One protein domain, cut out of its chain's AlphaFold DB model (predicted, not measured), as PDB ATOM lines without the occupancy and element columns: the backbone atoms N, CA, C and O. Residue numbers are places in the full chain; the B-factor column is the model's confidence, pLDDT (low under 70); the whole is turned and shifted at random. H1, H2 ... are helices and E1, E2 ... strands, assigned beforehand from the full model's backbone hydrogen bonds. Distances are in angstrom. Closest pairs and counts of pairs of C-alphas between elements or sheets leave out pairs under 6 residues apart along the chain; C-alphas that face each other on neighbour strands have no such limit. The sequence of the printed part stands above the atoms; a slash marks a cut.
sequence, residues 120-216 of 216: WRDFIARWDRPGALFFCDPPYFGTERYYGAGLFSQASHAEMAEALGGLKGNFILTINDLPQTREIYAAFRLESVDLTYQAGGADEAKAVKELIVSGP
ATOM      1  N   TRP A 120     174.450 260.772 168.470       94.44
ATOM      2  CA  TRP A 120     174.449 259.311 168.463       94.44
ATOM      3  C   TRP A 120     173.705 258.727 169.674       94.44
ATOM      4  O   TRP A 120     173.117 257.653 169.551       94.44
ATOM      5  N   ARG A 121     173.658 259.441 170.810       94.75
ATOM      6  CA  ARG A 121     172.904 259.027 172.006       94.75
ATOM      7  C   ARG A 121     171.408 259.027 171.730       94.75
ATOM      8  O   ARG A 121     170.734 258.027 171.967       94.75
ATOM      9  N   ASP A 122     170.910 260.119 171.150       96.88
ATOM     10  CA  ASP A 122     169.505 260.256 170.760       96.88
ATOM     11  C   ASP A 122     169.129 259.243 169.675       96.88
ATOM     12  O   ASP A 122     168.034 258.680 169.694       96.88
ATOM     13  N   PHE A 123     170.046 258.990 168.736       97.06
ATOM     14  CA  PHE A 123     169.862 257.992 167.691       97.06
ATOM     15  C   PHE A 123     169.714 256.584 168.272       97.06
ATOM     16  O   PHE A 123     168.734 255.906 167.963       97.06
ATOM     17  N   ILE A 124     170.639 256.156 169.137       96.69
ATOM     18  CA  ILE A 124     170.568 254.845 169.790       96.69
ATOM     19  C   ILE A 124     169.278 254.733 170.605       96.69
ATOM     20  O   ILE A 124     168.509 253.799 170.392       96.69
ATOM     21  N   ALA A 125     168.981 255.712 171.464       96.69
ATOM     22  CA  ALA A 125     167.793 255.683 172.316       96.69
ATOM     23  C   ALA A 125     166.481 255.630 171.514       96.69
ATOM     24  O   ALA A 125     165.547 254.919 171.885       96.69
ATOM     25  N   ARG A 126     166.405 256.359 170.393       97.38
ATOM     26  CA  ARG A 126     165.245 256.346 169.491       97.38
ATOM     27  C   ARG A 126     165.105 255.018 168.766       97.38
ATOM     28  O   ARG A 126     163.980 254.567 168.529       97.38
ATOM     29  N   TRP A 127     166.230 254.438 168.345       96.94
ATOM     30  CA  TRP A 127     166.211 253.296 167.451       96.94
ATOM     31  C   TRP A 127     166.281 251.930 168.149       96.94
ATOM     32  O   TRP A 127     165.902 250.936 167.528       96.94
ATOM     33  N   ASP A 128     166.642 251.870 169.430       97.31
ATOM     34  CA  ASP A 128     166.854 250.614 170.152       97.31
ATOM     35  C   ASP A 128     165.558 249.836 170.431       97.31
ATOM     36  O   ASP A 128     164.577 250.345 170.982       97.31
ATOM     37  N   ARG A 129     165.560 248.564 170.024       96.31
ATOM     38  CA  ARG A 129     164.451 247.616 170.175       96.31
ATOM     39  C   ARG A 129     164.954 246.180 169.978       96.31
ATOM     40  O   ARG A 129     165.950 245.983 169.279       96.31
ATOM     41  N   PRO A 130     164.242 245.165 170.502       96.38
ATOM     42  CA  PRO A 130     164.555 243.771 170.205       96.38
ATOM     43  C   PRO A 130     164.621 243.520 168.693       96.38
ATOM     44  O   PRO A 130     163.727 243.927 167.949       96.38
ATOM     45  N   GLY A 131     165.690 242.864 168.241       93.19
ATOM     46  CA  GLY A 131     165.924 242.560 166.825       93.19
ATOM     47  C   GLY A 131     166.586 243.674 166.005       93.19
ATOM     48  O   GLY A 131     166.916 243.428 164.847       93.19
ATOM     49  N   ALA A 132     166.830 244.865 166.570       95.75
ATOM     50  CA  ALA A 132     167.677 245.863 165.916       95.75
ATOM     51  C   ALA A 132     169.143 245.409 165.879       95.75
ATOM     52  O   ALA A 132     169.613 244.715 166.782       95.75
ATOM     53  N   LEU A 133     169.863 245.838 164.842       96.50
ATOM     54  CA  LEU A 133     171.313 245.720 164.745       96.50
ATOM     55  C   LEU A 133     171.901 247.106 164.481       96.50
ATOM     56  O   LEU A 133     171.614 247.714 163.449       96.50
ATOM     57  N   PHE A 134     172.742 247.577 165.393       97.62
ATOM     58  CA  PHE A 134     173.500 248.810 165.237       97.62
ATOM     59  C   PHE A 134     174.874 248.511 164.647       97.62
ATOM     60  O   PHE A 134     175.612 247.686 165.177       97.62
ATOM     61  N   PHE A 135     175.229 249.193 163.561       97.19
ATOM     62  CA  PHE A 135     176.610 249.260 163.100       97.19
ATOM     63  C   PHE A 135     177.187 250.614 163.514       97.19
ATOM     64  O   PHE A 135     176.671 251.656 163.104       97.19
ATOM     65  N   CYS A 136     178.218 250.594 164.352       96.50
ATOM     66  CA  CYS A 136     178.814 251.782 164.947       96.50
ATOM     67  C   CYS A 136     180.252 251.954 164.456       96.50
ATOM     68  O   CYS A 136     181.102 251.108 164.708       96.50
ATOM     69  N   ASP A 137     180.526 253.085 163.815       93.38
ATOM     70  CA  ASP A 137     181.865 253.452 163.347       93.38
ATOM     71  C   ASP A 137     182.228 254.841 163.900       93.38
ATOM     72  O   ASP A 137     182.150 255.849 163.188       93.38
ATOM     73  N   PRO A 138     182.473 254.956 165.222       92.00
ATOM     74  CA  PRO A 138     182.821 256.235 165.825       92.00
ATOM     75  C   PRO A 138     184.197 256.709 165.335       92.00
ATOM     76  O   PRO A 138     185.017 255.902 164.895       92.00
ATOM     77  N   PRO A 139     184.520 258.007 165.475       89.31
ATOM     78  CA  PRO A 139     185.886 258.484 165.293       89.31
ATOM     79  C   PRO A 139     186.889 257.604 166.048       89.31
ATOM     80  O   PRO A 139     186.727 257.383 167.243       89.31
ATOM     81  N   TYR A 140     187.918 257.099 165.362       89.25
ATOM     82  CA  TYR A 140     188.888 256.187 165.977       89.25
ATOM     83  C   TYR A 140     189.630 256.881 167.121       89.25
ATOM     84  O   TYR A 140     189.914 258.084 167.054       89.25
ATOM     85  N   PHE A 141     190.013 256.110 168.132       88.12
ATOM     86  CA  PHE A 141     190.643 256.636 169.335       88.12
ATOM     87  C   PHE A 141     191.946 257.377 168.994       88.12
ATOM     88  O   PHE A 141     192.828 256.840 168.315       88.12
ATOM     89  N   GLY A 142     192.070 258.624 169.451       84.81
ATOM     90  CA  GLY A 142     193.173 259.545 169.152       84.81
ATOM     91  C   GLY A 142     193.033 260.324 167.834       84.81
ATOM     92  O   GLY A 142     193.925 261.107 167.480       84.81
ATOM     93  N   THR A 143     191.939 260.120 167.093       79.75
ATOM     94  CA  THR A 143     191.656 260.740 165.785       79.75
ATOM     95  C   THR A 143     190.428 261.666 165.809       79.75
ATOM     96  O   THR A 143     190.029 262.216 164.783       79.75
ATOM     97  N   GLU A 144     189.865 261.931 166.986       73.69
ATOM     98  CA  GLU A 144     188.584 262.623 167.191       73.69
ATOM     99  C   GLU A 144     188.581 264.035 166.586       73.69
ATOM    100  O   GLU A 144     187.609 264.484 165.978       73.69
ATOM    101  N   ARG A 145     189.735 264.711 166.646       65.56
ATOM    102  CA  ARG A 145     189.955 266.046 166.066       65.56
ATOM    103  C   ARG A 145     189.702 266.140 164.553       65.56
ATOM    104  O   ARG A 145     189.489 267.244 164.050       65.56
ATOM    105  N   TYR A 146     189.724 265.024 163.817       61.44
ATOM    106  CA  TYR A 146     189.487 265.022 162.366       61.44
ATOM    107  C   TYR A 146     188.004 265.059 161.975       61.44
ATOM    108  O   TYR A 146     187.697 265.325 160.810       61.44
ATOM    109  N   TYR A 147     187.096 264.835 162.926       59.50
ATOM    110  CA  TYR A 147     185.655 264.843 162.676       59.50
ATOM    111  C   TYR A 147     184.986 266.169 163.055       59.50
ATOM    112  O   TYR A 147     183.856 266.406 162.650       59.50
ATOM    113  N   GLY A 148     185.713 267.070 163.726       62.47
ATOM    114  CA  GLY A 148     185.250 268.396 164.144       62.47
ATOM    115  C   GLY A 148     185.340 268.561 165.661       62.47
ATOM    116  O   GLY A 148     185.047 267.634 166.415       62.47
ATOM    117  N   ALA A 149     185.779 269.736 166.123       57.84
ATOM    118  CA  ALA A 149     185.934 269.999 167.552       57.84
ATOM    119  C   ALA A 149     184.580 269.889 168.280       57.84
ATOM    120  O   ALA A 149     183.610 270.533 167.885       57.84
ATOM    121  N   GLY A 150     184.522 269.074 169.339       64.00
ATOM    122  CA  GLY A 150     183.351 268.945 170.215       64.00
ATOM    123  C   GLY A 150     182.256 267.976 169.753       64.00
ATOM    124  O   GLY A 150     181.263 267.842 170.459       64.00
ATOM    125  N   LEU A 151     182.411 267.289 168.613       73.06
ATOM    126  CA  LEU A 151     181.406 266.325 168.128       73.06
ATOM    127  C   LEU A 151     181.561 264.927 168.738       73.06
ATOM    128  O   LEU A 151     180.575 264.226 168.945       73.06
ATOM    129  N   PHE A 152     182.795 264.526 169.025       81.69
ATOM    130  CA  PHE A 152     183.121 263.271 169.689       81.69
ATOM    131  C   PHE A 152     184.426 263.463 170.459       81.69
ATOM    132  O   PHE A 152     185.339 264.133 169.974       81.69
ATOM    133  N   SER A 153     184.514 262.914 171.664       85.38
ATOM    134  CA  SER A 153     185.710 262.993 172.505       85.38
ATOM    135  C   SER A 153     186.152 261.602 172.944       85.38
ATOM    136  O   SER A 153     185.389 260.647 172.833       85.38
ATOM    137  N   GLN A 154     187.351 261.488 173.515       85.44
ATOM    138  CA  GLN A 154     187.803 260.221 174.100       85.44
ATOM    139  C   GLN A 154     186.848 259.708 175.185       85.44
ATOM    140  O   GLN A 154     186.572 258.513 175.236       85.44
ATOM    141  N   ALA A 155     186.279 260.606 175.998       90.31
ATOM    142  CA  ALA A 155     185.278 260.248 177.005       90.31
ATOM    143  C   ALA A 155     183.990 259.686 176.375       90.31
ATOM    144  O   ALA A 155     183.357 258.800 176.943       90.31
ATOM    145  N   SER A 156     183.654 260.119 175.157       92.56
ATOM    146  CA  SER A 156     182.477 259.632 174.433       92.56
ATOM    147  C   SER A 156     182.581 258.151 174.056       92.56
ATOM    148  O   SER A 156     181.548 257.524 173.855       92.56
ATOM    149  N   HIS A 157     183.782 257.561 174.012       95.06
ATOM    150  CA  HIS A 157     183.921 256.109 173.859       95.06
ATOM    151  C   HIS A 157     183.438 255.340 175.092       95.06
ATOM    152  O   HIS A 157     182.790 254.310 174.935       95.06
ATOM    153  N   ALA A 158     183.708 255.841 176.300       95.19
ATOM    154  CA  ALA A 158     183.219 255.215 177.528       95.19
ATOM    155  C   ALA A 158     181.689 255.308 177.620       95.19
ATOM    156  O   ALA A 158     181.024 254.311 177.888       95.19
ATOM    157  N   GLU A 159     181.124 256.474 177.293       96.00
ATOM    158  CA  GLU A 159     179.667 256.655 177.212       96.00
ATOM    159  C   GLU A 159     179.033 255.743 176.152       96.00
ATOM    160  O   GLU A 159     177.943 255.208 176.349       96.00
ATOM    161  N   MET A 160     179.710 255.547 175.016       96.31
ATOM    162  CA  MET A 160     179.250 254.630 173.976       96.31
ATOM    163  C   MET A 160     179.275 253.183 174.463       96.31
ATOM    164  O   MET A 160     178.293 252.477 174.266       96.31
ATOM    165  N   ALA A 161     180.344 252.745 175.131       97.06
ATOM    166  CA  ALA A 161     180.409 251.411 175.723       97.06
ATOM    167  C   ALA A 161     179.266 251.179 176.727       97.06
ATOM    168  O   ALA A 161     178.615 250.138 176.680       97.06
ATOM    169  N   GLU A 162     178.962 252.165 177.575       96.62
ATOM    170  CA  GLU A 162     177.830 252.102 178.507       96.62
ATOM    171  C   GLU A 162     176.487 251.976 177.773       96.62
ATOM    172  O   GLU A 162     175.705 251.067 178.059       96.62
ATOM    173  N   ALA A 163     176.236 252.830 176.775       96.69
ATOM    174  CA  ALA A 163     175.005 252.796 175.989       96.69
ATOM    175  C   ALA A 163     174.823 251.461 175.245       96.69
ATOM    176  O   ALA A 163     173.723 250.911 175.224       96.69
ATOM    177  N   LEU A 164     175.902 250.922 174.668       97.25
ATOM    178  CA  LEU A 164     175.895 249.633 173.974       97.25
ATOM    179  C   LEU A 164     175.628 248.462 174.930       97.25
ATOM    180  O   LEU A 164     174.946 247.510 174.553       97.25
ATOM    181  N   GLY A 165     176.104 248.546 176.176       96.75
ATOM    182  CA  GLY A 165     175.835 247.548 177.214       96.75
ATOM    183  C   GLY A 165     174.373 247.507 177.668       96.75
ATOM    184  O   GLY A 165     173.922 246.482 178.175       96.75
ATOM    185  N   GLY A 166     173.627 248.597 177.465       96.06
ATOM    186  CA  GLY A 166     172.206 248.711 177.802       96.06
ATOM    187  C   GLY A 166     171.230 248.403 176.660       96.06
ATOM    188  O   GLY A 166     170.024 248.561 176.856       96.06
ATOM    189  N   LEU A 167     171.716 248.006 175.477       97.19
ATOM    190  CA  LEU A 167     170.867 247.790 174.301       97.19
ATOM    191  C   LEU A 167     169.885 246.623 174.474       97.19
ATOM    192  O   LEU A 167     170.222 245.556 174.987       97.19
ATOM    193  N   LYS A 168     168.673 246.803 173.945       96.94
ATOM    194  CA  LYS A 168     167.718 245.710 173.685       96.94
ATOM    195  C   LYS A 168     168.048 244.975 172.385       96.94
ATOM    196  O   LYS A 168     167.678 243.810 172.228       96.94
ATOM    197  N   GLY A 169     168.633 245.684 171.422       95.69
ATOM    198  CA  GLY A 169     169.140 245.145 170.164       95.69
ATOM    199  C   GLY A 169     170.569 244.604 170.270       95.69
ATOM    200  O   GLY A 169     171.150 244.509 171.344       95.69
ATOM    201  N   ASN A 170     171.140 244.270 169.116       97.19
ATOM    202  CA  ASN A 170     172.539 243.874 168.969       97.19
ATOM    203  C   ASN A 170     173.360 245.012 168.364       97.19
ATOM    204  O   ASN A 170     172.815 245.922 167.736       97.19
ATOM    205  N   PHE A 171     174.683 244.918 168.472       98.12
ATOM    206  CA  PHE A 171     175.583 245.859 167.820       98.12
ATOM    207  C   PHE A 171     176.845 245.190 167.274       98.12
ATOM    208  O   PHE A 171     177.270 244.132 167.744       98.12
ATOM    209  N   ILE A 172     177.443 245.859 166.293       97.88
ATOM    210  CA  ILE A 172     178.805 245.659 165.808       97.88
ATOM    211  C   ILE A 172     179.463 247.036 165.796       97.88
ATOM    212  O   ILE A 172     178.909 247.979 165.229       97.88
ATOM    213  N   LEU A 173     180.635 247.150 166.406       97.62
ATOM    214  CA  LEU A 173     181.429 248.367 166.436       97.62
ATOM    215  C   LEU A 173     182.832 248.095 165.899       97.62
ATOM    216  O   LEU A 173     183.448 247.091 166.248       97.62
ATOM    217  N   THR A 174     183.335 248.998 165.061       95.94
ATOM    218  CA  THR A 174     184.709 248.976 164.546       95.94
ATOM    219  C   THR A 174     185.524 250.105 165.163       95.94
ATOM    220  O   THR A 174     185.041 251.226 165.317       95.94
ATOM    221  N   ILE A 175     186.757 249.808 165.573       94.81
ATOM    222  CA  ILE A 175     187.677 250.780 166.179       94.81
ATOM    223  C   ILE A 175     189.131 250.339 165.948       94.81
ATOM    224  O   ILE A 175     189.396 249.187 165.615       94.81
ATOM    225  N   ASN A 176     190.114 251.221 166.135       93.06
ATOM    226  CA  ASN A 176     191.521 250.822 166.177       93.06
ATOM    227  C   ASN A 176     191.819 249.892 167.365       93.06
ATOM    228  O   ASN A 176     191.383 250.143 168.488       93.06
ATOM    229  N   ASP A 177     192.619 248.852 167.131       94.06
ATOM    230  CA  ASP A 177     193.036 247.891 168.155       94.06
ATOM    231  C   ASP A 177     194.210 248.454 168.974       94.06
ATOM    232  O   ASP A 177     195.379 248.353 168.592       94.06
ATOM    233  N   LEU A 178     193.882 249.104 170.093       93.69
ATOM    234  CA  LEU A 178     194.816 249.694 171.047       93.69
ATOM    235  C   LEU A 178     194.513 249.182 172.465       93.69
ATOM    236  O   LEU A 178     193.371 248.824 172.756       93.69
ATOM    237  N   PRO A 179     195.485 249.212 173.397       95.12
ATOM    238  CA  PRO A 179     195.228 248.871 174.798       95.12
ATOM    239  C   PRO A 179     194.049 249.649 175.403       95.12
ATOM    240  O   PRO A 179     193.210 249.061 176.074       95.12
ATOM    241  N   GLN A 180     193.939 250.945 175.093       95.06
ATOM    242  CA  GLN A 180     192.875 251.816 175.594       95.06
ATOM    243  C   GLN A 180     191.495 251.414 175.065       95.06
ATOM    244  O   GLN A 180     190.531 251.383 175.821       95.06
ATOM    245  N   THR A 181     191.380 251.097 173.773       95.06
ATOM    246  CA  THR A 181     190.090 250.701 173.187       95.06
ATOM    247  C   THR A 181     189.666 249.326 173.686       95.06
ATOM    248  O   THR A 181     188.494 249.127 173.992       95.06
ATOM    249  N   ARG A 182     190.614 248.399 173.875       96.62
ATOM    250  CA  ARG A 182     190.349 247.109 174.528       96.62
ATOM    251  C   ARG A 182     189.862 247.260 175.960       96.62
ATOM    252  O   ARG A 182     188.966 246.526 176.352       96.62
ATOM    253  N   GLU A 183     190.445 248.179 176.725       97.31
ATOM    254  CA  GLU A 183     190.026 248.461 178.099       97.31
ATOM    255  C   GLU A 183     188.605 249.038 178.138       97.31
ATOM    256  O   GLU A 183     187.756 248.523 178.859       97.31
ATOM    257  N   ILE A 184     188.319 250.040 177.300       97.00
ATOM    258  CA  ILE A 184     186.995 250.675 177.218       97.00
ATOM    259  C   ILE A 184     185.901 249.660 176.864       97.00
ATOM    260  O   ILE A 184     184.819 249.687 177.446       97.00
ATOM    261  N   TYR A 185     186.177 248.753 175.924       97.12
ATOM    262  CA  TYR A 185     185.203 247.774 175.434       97.12
ATOM    263  C   TYR A 185     185.376 246.373 176.046       97.12
ATOM    264  O   TYR A 185     184.843 245.401 175.514       97.12
ATOM    265  N   ALA A 186     186.082 246.244 177.177       97.00
ATOM    266  CA  ALA A 186     186.438 244.954 177.781       97.00
ATOM    267  C   ALA A 186     185.235 244.084 178.196       97.00
ATOM    268  O   ALA A 186     185.379 242.875 178.360       97.00
ATOM    269  N   ALA A 187     184.055 244.686 178.369       96.38
ATOM    270  CA  ALA A 187     182.819 243.983 178.715       96.38
ATOM    271  C   ALA A 187     182.194 243.197 177.542       96.38
ATOM    272  O   ALA A 187     181.219 242.473 177.739       96.38
ATOM    273  N   PHE A 188     182.728 243.344 176.327       97.75
ATOM    274  CA  PHE A 188     182.151 242.813 175.093       97.75
ATOM    275  C   PHE A 188     183.037 241.753 174.437       97.75
ATOM    276  O   PHE A 188     184.179 241.518 174.835       97.75
ATOM    277  N   ARG A 189     182.516 241.110 173.386       97.62
ATOM    278  CA  ARG A 189     183.317 240.212 172.548       97.62
ATOM    279  C   ARG A 189     184.247 241.047 171.674       97.62
ATOM    280  O   ARG A 189     183.784 241.947 170.975       97.62
ATOM    281  N   LEU A 190     185.538 240.720 171.710       97.44
ATOM    282  CA  LEU A 190     186.599 241.434 171.004       97.44
ATOM    283  C   LEU A 190     187.273 240.518 169.978       97.44
ATOM    284  O   LEU A 190     187.818 239.477 170.346       97.44
ATOM    285  N   GLU A 191     187.294 240.931 168.714       96.44
ATOM    286  CA  GLU A 191     187.977 240.233 167.622       96.44
ATOM    287  C   GLU A 191     188.962 241.176 166.923       96.44
ATOM    288  O   GLU A 191     188.587 242.247 166.449       96.44
ATOM    289  N   SER A 192     190.237 240.786 166.866       94.50
ATOM    290  CA  SER A 192     191.262 241.536 166.135       94.50
ATOM    291  C   SER A 192     191.271 241.163 164.666       94.50
ATOM    292  O   SER A 192     191.345 239.984 164.325       94.50
ATOM    293  N   VAL A 193     191.332 242.175 163.810       92.38
ATOM    294  CA  VAL A 193     191.489 242.018 162.368       92.38
ATOM    295  C   VAL A 193     192.743 242.753 161.918       92.38
ATOM    296  O   VAL A 193     192.923 243.947 162.170       92.38
ATOM    297  N   ASP A 194     193.625 242.028 161.236       86.69
ATOM    298  CA  ASP A 194     194.814 242.606 160.622       86.69
ATOM    299  C   ASP A 194     194.444 243.248 159.281       86.69
ATOM    300  O   ASP A 194     194.011 242.570 158.346       86.69
ATOM    301  N   LEU A 195     194.642 244.561 159.175       79.00
ATOM    302  CA  LEU A 195     194.438 245.312 157.944       79.00
ATOM    303  C   LEU A 195     195.756 245.832 157.387       79.00
ATOM    304  O   LEU A 195     196.662 246.281 158.093       79.00
ATOM    305  N   THR A 196     195.833 245.833 156.061       69.44
ATOM    306  CA  THR A 196     196.916 246.485 155.331       69.44
ATOM    307  C   THR A 196     196.385 247.796 154.768       69.44
ATOM    308  O   THR A 196     195.725 247.808 153.728       69.44
ATOM    309  N   TYR A 197     196.640 248.915 155.452       57.44
ATOM    310  CA  TYR A 197     196.299 250.230 154.911       57.44
ATOM    311  C   TYR A 197     197.338 250.630 153.857       57.44
ATOM    312  O   TYR A 197     198.484 250.940 154.181       57.44
ATOM    313  N   GLN A 198     196.929 250.685 152.588       52.16
ATOM    314  CA  GLN A 198     197.696 251.347 151.529       52.16
ATOM    315  C   GLN A 198     197.309 252.828 151.456       52.16
ATOM    316  O   GLN A 198     196.639 253.282 150.529       52.16
ATOM    317  N   ALA A 199     197.709 253.601 152.461       46.22
ATOM    318  CA  ALA A 199     197.524 255.049 152.475       46.22
ATOM    319  C   ALA A 199     198.882 255.754 152.318       46.22
ATOM    320  O   ALA A 199     199.302 256.476 153.213       46.22
ATOM    321  N   GLY A 200     199.577 255.535 151.192       46.66
ATOM    322  CA  GLY A 200     200.890 256.164 150.949       46.66
ATOM    323  C   GLY A 200     201.601 255.824 149.633       46.66
ATOM    324  O   GLY A 200     202.474 256.571 149.211       46.66
ATOM    325  N   GLY A 201     201.202 254.758 148.936       44.62
ATOM    326  CA  GLY A 201     201.974 254.198 147.817       44.62
ATOM    327  C   GLY A 201     202.470 252.795 148.169       44.62
ATOM    328  O   GLY A 201     202.316 252.357 149.306       44.62
ATOM    329  N   ALA A 202     202.996 252.069 147.181       48.56
ATOM    330  CA  ALA A 202     203.298 250.638 147.294       48.56
ATOM    331  C   ALA A 202     204.356 250.281 148.362       48.56
ATOM    332  O   ALA A 202     204.366 249.143 148.819       48.56
ATOM    333  N   ASP A 203     205.173 251.245 148.805       47.94
ATOM    334  CA  ASP A 203     206.341 250.996 149.666       47.94
ATOM    335  C   ASP A 203     206.150 251.348 151.159       47.94
ATOM    336  O   ASP A 203     207.044 251.104 151.963       47.94
ATOM    337  N   GLU A 204     204.981 251.856 151.573       45.19
ATOM    338  CA  GLU A 204     204.669 252.161 152.986       45.19
ATOM    339  C   GLU A 204     203.350 251.512 153.435       45.19
ATOM    340  O   GLU A 204     202.428 252.159 153.940       45.19
ATOM    341  N   ALA A 205     203.229 250.198 153.239       52.19
ATOM    342  CA  ALA A 205     202.129 249.435 153.817       52.19
ATOM    343  C   ALA A 205     202.261 249.428 155.350       52.19
ATOM    344  O   ALA A 205     203.045 248.670 155.924       52.19
ATOM    345  N   LYS A 206     201.491 250.279 156.037       56.03
ATOM    346  CA  LYS A 206     201.403 250.236 157.496       56.03
ATOM    347  C   LYS A 206     200.425 249.131 157.878       56.03
ATOM    348  O   LYS A 206     199.238 249.217 157.564       56.03
ATOM    349  N   ALA A 207     200.924 248.105 158.562       62.41
ATOM    350  CA  ALA A 207     200.060 247.152 159.244       62.41
ATOM    351  C   ALA A 207     199.277 247.916 160.321       62.41
ATOM    352  O   ALA A 207     199.864 248.508 161.231       62.41
ATOM    353  N   VAL A 208     197.956 247.953 160.180       75.44
ATOM    354  CA  VAL A 208     197.045 248.544 161.160       75.44
ATOM    355  C   VAL A 208     196.156 247.421 161.659       75.44
ATOM    356  O   VAL A 208     195.642 246.637 160.867       75.44
ATOM    357  N   LYS A 209     195.991 247.329 162.973       84.44
ATOM    358  CA  LYS A 209     195.042 246.400 163.576       84.44
ATOM    359  C   LYS A 209     193.753 247.149 163.877       84.44
ATOM    360  O   LYS A 209     193.784 248.217 164.493       84.44
ATOM    361  N   GLU A 210     192.640 246.589 163.436       91.88
ATOM    362  CA  GLU A 210     191.306 247.019 163.837       91.88
ATOM    363  C   GLU A 210     190.697 245.987 164.783       91.88
ATOM    364  O   GLU A 210     191.075 244.815 164.799       91.88
ATOM    365  N   LEU A 211     189.783 246.459 165.616       94.38
ATOM    366  CA  LEU A 211     189.078 245.699 166.624       94.38
ATOM    367  C   LEU A 211     187.593 245.729 166.273       94.38
ATOM    368  O   LEU A 211     186.990 246.801 166.193       94.38
ATOM    369  N   ILE A 212     187.020 244.549 166.074       97.00
ATOM    370  CA  ILE A 212     185.579 244.352 165.988       97.00
ATOM    371  C   ILE A 212     185.079 244.065 167.402       97.00
ATOM    372  O   ILE A 212     185.519 243.119 168.058       97.00
ATOM    373  N   VAL A 213     184.153 244.896 167.866       97.69
ATOM    374  CA  VAL A 213     183.482 244.776 169.159       97.69
ATOM    375  C   VAL A 213     182.031 244.393 168.901       97.69
ATOM    376  O   VAL A 213     181.355 245.023 168.088       97.69
ATOM    377  N   SER A 214     181.531 243.367 169.580       97.50
ATOM    378  CA  SER A 214     180.137 242.933 169.431       97.50
ATOM    379  C   SER A 214     179.508 242.552 170.764       97.50
ATOM    380  O   SER A 214     180.203 242.182 171.716       97.50
ATOM    381  N   GLY A 215     178.180 242.676 170.821       88.19
ATOM    382  CA  GLY A 215     177.392 242.306 171.995       88.19
ATOM    383  C   GLY A 215     177.585 240.837 172.414       88.19
ATOM    384  O   GLY A 215     178.058 240.021 171.614       88.19
ATOM    385  N   PRO A 216     177.275 240.506 173.679       67.69
ATOM    386  CA  PRO A 216     177.403 239.154 174.219       67.69
ATOM    387  C   PRO A 216     176.548 238.106 173.499       67.69
ATOM    388  O   PRO A 216     175.473 238.434 172.957       67.69
TER     389      PRO A 216
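What this domain is: This is residues 120 to 216 of the 216 residues of the protein "DNA adenine methylase" of Rhodoblastus acidophilus (UniProt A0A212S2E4). A strongly twisted sheet of four strands forms a wall, and its long hairpin E3 and E4 reaches on past E2 toward one end of the domain; H2 and H3 only graze the sheet, and H1 lies near the other end. The printed part has 97 residues, with three named helices and four named strands along the chain as H1 E1 H2 E2 H3 E3 E4. The sheet runs E1 E2 E4 E3 and is mixed, and the class is mixed, helices and strands. The whole is only just compact, close to loose, with a radius of gyration of the C-alphas of 14.5 A and an elongated outline of 47 by 30 by 21 A.

Where its parts are: Start in the sheet at E2, residues 170 to 176, 20.4 A long. E1 is residues 133 to 136. Find C-alpha 189 at (183.317, 240.212, 172.548); from there E3 runs 24.1 A to residue 197. E4, residues 206 to 214, runs 25.5 A and ends at C-alpha 214, (180.137, 242.933, 169.431). H2, residues 154 to 165, is 17.7 A long. H3 is residues 179 to 184. H1, residues 120 to 127, begins at C-alpha 120, (174.449, 259.311, 168.463).

How they stand to each other: Look first at E3 and E4, an antiparallel hairpin at 154 degrees, with N 193 and O 210 at 2.8 A. E2 and E4 are antiparallel at 159 degrees, with N 173 and O 213 at 2.8 A. E1 and E2 are parallel at 16 degrees, with N 136 and O 172 at 2.8 A. E1, H2, E2 form a strand-helix-strand unit, two parallel neighbour strands with a helix between along the chain; its crossover is right-handed. E2, H3, E3 form a split unit, with E4 between the two strands in the sheet, also right-handed. H2 only grazes the sheet with residues 160 to 165, and H3 with residues 181 to 182. H2, with residues 157 to 161, only just touches H3, with 3 pairs of C-alphas within 8 A; the closest C-alphas, of Ala 158 and Ile 184, are 5.9 A apart, at a steep tilt of 50 degrees, the same way. H2, with residues 160 to 163, only just touches H1, also with 3 pairs; the closest C-alphas, of Arg 121 and Ala 163, are 7.7 A apart, at a shallow tilt of 16 degrees, the same way. H1 and H3 are apart. Every O i to N i+4 pair is within hydrogen-bond range in H1 and H3, and 7 of 8 in H2.

The domain as a whole: The two C-alphas farthest apart, of Pro 130 and Asp 203, are 47.1 A apart. The printed part has no cut, and its last residue, 216, is the chain's last. The link from E1 to H2, residues 137 to 153, is long. The mean pLDDT of the printed part is 86.1; residues 145 to 150, 196 to 207 and 216 are under 70.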